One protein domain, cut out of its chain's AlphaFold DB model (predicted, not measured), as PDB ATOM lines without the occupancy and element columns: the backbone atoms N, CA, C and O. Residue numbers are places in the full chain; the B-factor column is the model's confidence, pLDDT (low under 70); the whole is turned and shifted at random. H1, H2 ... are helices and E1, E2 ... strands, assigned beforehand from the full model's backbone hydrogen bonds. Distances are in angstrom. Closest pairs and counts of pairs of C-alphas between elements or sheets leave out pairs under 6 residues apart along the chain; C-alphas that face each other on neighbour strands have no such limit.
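Overview. This is residues 2 to 45 of the 220 residues of the protein "TonB dependent receptor" of Novosphingobium sp. B1 (UniProt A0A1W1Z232). A small helical hairpin, H1 and H2, has a short ribbon of two antiparallel strands, E1 and E2, toward one end of the long axis and a long loop reaching toward the other, where residues 29 to 34 stick out. The printed part has 44 residues, in the order E1, H1, H2, E2; its class is mixed, with under half of the residues in named elements. It is compact, radius of gyration of the C-alphas 10.5 A, yet elongated, spanning 34 by 18 by 14 A.

Along the chain. E1, residues 2 to 4, begins at C-alpha 2 (190.827, 117.790, 134.818). H1, residues 7 to 15, is 12.8 A long; H2, residues 20 to 25, 9.8 A. E2, residues 41 to 43, ends at C-alpha 43 (190.297, 122.103, 137.199).

Arrangement. E1 and E2 are antiparallel at 145 degrees, with N 42 and O 3 at 3.4 A. H1 and H2 touch, closest at the C-alphas of Cys 14 and Cys 23, 5.0 A, at a steep tilt of 43 degrees, opposite ways. Every O i to N i+4 pair is within hydrogen-bond range in H1; in H2 0 of 2 are, and 2 of 3 O i to N i+3 pairs.

Size, cuts and confidence. The farthest C-alphas, Asn 32 and Ala 45, are 34.6 A apart. The printed part has no cut; the link from H2 to E2 is long. Residues 2 to 5 and 41 to 43 have pLDDT under 70.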
ATOM      1  N   ILE A   2     191.856 118.204 133.862       44.69
ATOM      2  CA  ILE A   2     190.827 117.790 134.818       44.69
ATOM      3  C   ILE A   2     191.305 116.485 135.461       44.69
ATOM      4  O   ILE A   2     191.351 115.456 134.792       44.69
ATOM      5  N   SER A   3     191.693 116.527 136.734       54.47
ATOM      6  CA  SER A   3     191.973 115.329 137.530       54.47
ATOM      7  C   SER A   3     190.817 115.084 138.503       54.47
ATOM      8  O   SER A   3     190.289 116.014 139.118       54.47
ATOM      9  N   SER A   4     190.374 113.829 138.626       55.22
ATOM     10  CA  SER A   4     189.465 113.439 139.707       55.22
ATOM     11  C   SER A   4     190.280 113.292 140.988       55.22
ATOM     12  O   SER A   4     191.191 112.465 141.043       55.22
ATOM     13  N   LEU A   5     189.967 114.089 142.004       68.56
ATOM     14  CA  LEU A   5     190.587 113.976 143.321       68.56
ATOM     15  C   LEU A   5     189.946 112.834 144.112       68.56
ATOM     16  O   LEU A   5     188.728 112.663 144.059       68.56
ATOM     17  N   GLY A   6     190.736 112.075 144.873       72.00
ATOM     18  CA  GLY A   6     190.182 111.110 145.820       72.00
ATOM     19  C   GLY A   6     189.395 111.819 146.928       72.00
ATOM     20  O   GLY A   6     189.670 112.969 147.263       72.00
ATOM     21  N   ALA A   7     188.427 111.133 147.543       73.25
ATOM     22  CA  ALA A   7     187.597 111.711 148.610       73.25
ATOM     23  C   ALA A   7     188.428 112.295 149.772       73.25
ATOM     24  O   ALA A   7     188.073 113.335 150.323       73.25
ATOM     25  N   ASN A   8     189.555 111.657 150.110       75.19
ATOM     26  CA  ASN A   8     190.469 112.133 151.147       75.19
ATOM     27  C   ASN A   8     191.206 113.418 150.720       75.19
ATOM     28  O   ASN A   8     191.302 114.362 151.499       75.19
ATOM     29  N   ASP A   9     191.644 113.494 149.458       76.19
ATOM     30  CA  ASP A   9     192.350 114.658 148.912       76.19
ATOM     31  C   ASP A   9     191.437 115.888 148.857       76.19
ATOM     32  O   ASP A   9     191.867 116.987 149.191       76.19
ATOM     33  N   ILE A  10     190.157 115.712 148.504       76.94
ATOM     34  CA  ILE A  10     189.156 116.796 148.496       76.94
ATOM     35  C   ILE A  10     189.039 117.433 149.886       76.94
ATOM     36  O   ILE A  10     189.056 118.658 150.021       76.94
ATOM     37  N   VAL A  11     188.946 116.607 150.931       79.06
ATOM     38  CA  VAL A  11     188.860 117.088 152.314       79.06
ATOM     39  C   VAL A  11     190.175 117.759 152.721       79.06
ATOM     40  O   VAL A  11     190.166 118.876 153.242       79.06
ATOM     41  N   GLN A  12     191.316 117.133 152.429       80.00
ATOM     42  CA  GLN A  12     192.632 117.649 152.798       80.00
ATOM     43  C   GLN A  12     192.961 118.990 152.120       80.00
ATOM     44  O   GLN A  12     193.438 119.906 152.792       80.00
ATOM     45  N   LEU A  13     192.662 119.144 150.828       78.12
ATOM     46  CA  LEU A  13     192.904 120.375 150.062       78.12
ATOM     47  C   LEU A  13     192.068 121.556 150.562       78.12
ATOM     48  O   LEU A  13     192.557 122.692 150.567       78.12
ATOM     49  N   CYS A  14     190.845 121.289 151.030       80.69
ATOM     50  CA  CYS A  14     190.015 122.281 151.706       80.69
ATOM     51  C   CYS A  14     190.616 122.683 153.062       80.69
ATOM     52  O   CYS A  14     190.810 123.870 153.328       80.69
ATOM     53  N   PHE A  15     190.967 121.708 153.909       80.81
ATOM     54  CA  PHE A  15     191.533 121.974 155.239       80.81
ATOM     55  C   PHE A  15     192.876 122.716 155.176       80.81
ATOM     56  O   PHE A  15     193.134 123.598 155.995       80.81
ATOM     57  N   GLN A  16     193.711 122.404 154.183       78.69
ATOM     58  CA  GLN A  16     194.994 123.072 153.946       78.69
ATOM     59  C   GLN A  16     194.854 124.427 153.227       78.69
ATOM     60  O   GLN A  16     195.861 125.099 153.013       78.69
ATOM     61  N   LYS A  17     193.628 124.853 152.875       71.44
ATOM     62  CA  LYS A  17     193.318 126.101 152.145       71.44
ATOM     63  C   LYS A  17     194.036 126.234 150.797       71.44
ATOM     64  O   LYS A  17     194.288 127.342 150.332       71.44
ATOM     65  N   VAL A  18     194.359 125.106 150.168       70.81
ATOM     66  CA  VAL A  18     195.046 125.084 148.869       70.81
ATOM     67  C   VAL A  18     194.043 125.288 147.739       70.81
ATOM     68  O   VAL A  18     194.330 126.003 146.784       70.81
ATOM     69  N   LEU A  19     192.830 124.735 147.877       72.75
ATOM     70  CA  LEU A  19     191.756 124.939 146.908       72.75
ATOM     71  C   LEU A  19     190.385 125.082 147.582       72.75
ATOM     72  O   LEU A  19     189.684 124.099 147.806       72.75
ATOM     73  N   ASN A  20     189.954 126.316 147.848       73.31
ATOM     74  CA  ASN A  20     188.685 126.582 148.543       73.31
ATOM     75  C   ASN A  20     187.443 126.035 147.816       73.31
ATOM     76  O   ASN A  20     186.432 125.764 148.460       73.31
ATOM     77  N   SER A  21     187.504 125.824 146.498       73.06
ATOM     78  CA  SER A  21     186.404 125.206 145.746       73.06
ATOM     79  C   SER A  21     186.182 123.729 146.092       73.06
ATOM     80  O   SER A  21     185.089 123.230 145.855       73.06
ATOM     81  N   THR A  22     187.147 123.036 146.713       78.12
ATOM     82  CA  THR A  22     186.939 121.668 147.237       78.12
ATOM     83  C   THR A  22     186.102 121.637 148.518       78.12
ATOM     84  O   THR A  22     185.488 120.618 148.820       78.12
ATOM     85  N   CYS A  23     185.990 122.754 149.248       79.44
ATOM     86  CA  CYS A  23     185.224 122.823 150.495       79.44
ATOM     87  C   CYS A  23     183.708 122.692 150.298       79.44
ATOM     88  O   CYS A  23     183.010 122.261 151.208       79.44
ATOM     89  N   SER A  24     183.181 123.046 149.122       81.81
ATOM     90  CA  SER A  24     181.756 122.874 148.804       81.81
ATOM     91  C   SER A  24     181.403 121.440 148.397       81.81
ATOM     92  O   SER A  24     180.231 121.117 148.215       81.81
ATOM     93  N   ALA A  25     182.405 120.573 148.239       81.38
ATOM     94  CA  ALA A  25     182.229 119.219 147.738       81.38
ATOM     95  C   ALA A  25     181.923 118.190 148.822       81.38
ATOM     96  O   ALA A  25     181.586 117.058 148.489       81.38
ATOM     97  N   PHE A  26     182.023 118.542 150.101       82.25
ATOM     98  CA  PHE A  26     181.715 117.629 151.195       82.25
ATOM     99  C   PHE A  26     180.966 118.329 152.321       82.25
ATOM    100  O   PHE A  26     181.101 119.531 152.536       82.25
ATOM    101  N   ASN A  27     180.206 117.546 153.076       82.69
ATOM    102  CA  ASN A  27     179.657 117.967 154.352       82.69
ATOM    103  C   ASN A  27     179.825 116.817 155.347       82.69
ATOM    104  O   ASN A  27     179.175 115.779 155.225       82.69
ATOM    105  N   LEU A  28     180.738 117.004 156.302       81.75
ATOM    106  CA  LEU A  28     181.042 116.040 157.367       81.75
ATOM    107  C   LEU A  28     180.372 116.404 158.703       81.75
ATOM    108  O   LEU A  28     180.513 115.674 159.683       81.75
ATOM    109  N   SER A  29     179.651 117.526 158.745       80.94
ATOM    110  CA  SER A  29     178.944 118.041 159.920       80.94
ATOM    111  C   SER A  29     177.470 118.291 159.600       80.94
ATOM    112  O   SER A  29     176.895 119.296 160.025       80.94
ATOM    113  N   ASN A  30     176.863 117.422 158.789       78.62
ATOM    114  CA  ASN A  30     175.486 117.600 158.357       78.62
ATOM    115  C   ASN A  30     174.535 117.248 159.509       78.62
ATOM    116  O   ASN A  30     174.492 116.110 159.965       78.62
ATOM    117  N   THR A  31     173.767 118.225 159.987       75.75
ATOM    118  CA  THR A  31     172.771 118.030 161.055       75.75
ATOM    119  C   THR A  31     171.410 117.567 160.534       75.75
ATOM    120  O   THR A  31     170.605 117.077 161.320       75.75
ATOM    121  N   ASN A  32     171.159 117.676 159.222       76.44
ATOM    122  CA  ASN A  32     169.859 117.408 158.589       76.44
ATOM    123  C   ASN A  32     169.908 116.261 157.556       76.44
ATOM    124  O   ASN A  32     168.989 116.114 156.750       76.44
ATOM    125  N   GLY A  33     170.970 115.450 157.540       77.62
ATOM    126  CA  GLY A  33     171.122 114.332 156.605       77.62
ATOM    127  C   GLY A  33     172.452 113.591 156.764       77.62
ATOM    128  O   GLY A  33     173.254 113.958 157.622       77.62
ATOM    129  N   PRO A  34     172.711 112.548 155.952       80.88
ATOM    130  CA  PRO A  34     173.968 111.814 156.015       80.88
ATOM    131  C   PRO A  34     175.145 112.698 155.595       80.88
ATOM    132  O   PRO A  34     175.023 113.580 154.736       80.88
ATOM    133  N   ASN A  35     176.302 112.431 156.197       84.06
ATOM    134  CA  ASN A  35     177.564 113.003 155.755       84.06
ATOM    135  C   ASN A  35     177.903 112.481 154.360       84.06
ATOM    136  O   ASN A  35     177.709 111.301 154.064       84.06
ATOM    137  N   PHE A  36     178.434 113.355 153.515       82.00
ATOM    138  CA  PHE A  36     178.787 112.994 152.150       82.00
ATOM    139  C   PHE A  36     180.082 113.670 151.717       82.00
ATOM    140  O   PHE A  36     180.433 114.756 152.184       82.00
ATOM    141  N   ILE A  37     180.762 113.025 150.775       83.56
ATOM    142  CA  ILE A  37     181.867 113.592 150.009       83.56
ATOM    143  C   ILE A  37     181.533 113.346 148.542       83.56
ATOM    144  O   ILE A  37     181.420 112.200 148.109       83.56
ATOM    145  N   ASN A  38     181.345 114.418 147.788       80.19
ATOM    146  CA  ASN A  38     181.073 114.360 146.367       80.19
ATOM    147  C   ASN A  38     182.400 114.376 145.604       80.19
ATOM    148  O   ASN A  38     183.049 115.419 145.478       80.19
ATOM    149  N   VAL A  39     182.810 113.202 145.123       77.38
ATOM    150  CA  VAL A  39     183.997 113.055 144.280       77.38
ATOM    151  C   VAL A  39     183.682 113.644 142.914       77.38
ATOM    152  O   VAL A  39     183.019 113.030 142.084       77.38
ATOM    153  N   GLN A  40     184.142 114.869 142.706       70.00
ATOM    154  CA  GLN A  40     183.967 115.605 141.465       70.00
ATOM    155  C   GLN A  40     185.324 116.022 140.912       70.00
ATOM    156  O   GLN A  40     186.334 116.054 141.618       70.00
ATOM    157  N   ALA A  41     185.348 116.304 139.618       66.00
ATOM    158  CA  ALA A  41     186.572 116.682 138.947       66.00
ATOM    159  C   ALA A  41     186.825 118.184 139.129       66.00
ATOM    160  O   ALA A  41     185.936 119.000 138.882       66.00
ATOM    161  N   PHE A  42     188.038 118.549 139.547       68.88
ATOM    162  CA  PHE A  42     188.434 119.944 139.743       68.88
ATOM    163  C   PHE A  42     189.457 120.349 138.684       68.88
ATOM    164  O   PHE A  42     190.374 119.592 138.361       68.88
ATOM    165  N   ASN A  43     189.317 121.557 138.135       64.19
ATOM    166  CA  ASN A  43     190.297 122.103 137.199       64.19
ATOM    167  C   ASN A  43     191.425 122.786 137.983       64.19
ATOM    168  O   ASN A  43     191.384 123.986 138.242       64.19
ATOM    169  N   LEU A  44     192.377 121.972 138.431       72.00
ATOM    170  CA  LEU A  44     193.535 122.386 139.228       72.00
ATOM    171  C   LEU A  44     194.757 122.682 138.371       72.00
ATOM    172  O   LEU A  44     195.541 123.578 138.669       72.00
ATOM    173  N   ALA A  45     194.920 121.889 137.316       74.19
ATOM    174  CA  ALA A  45     196.152 121.869 136.567       74.19
ATOM    175  C   ALA A  45     196.141 122.923 135.461       74.19
ATOM    176  O   ALA A  45     195.243 122.928 134.612       74.19
TER     177      ALA A  45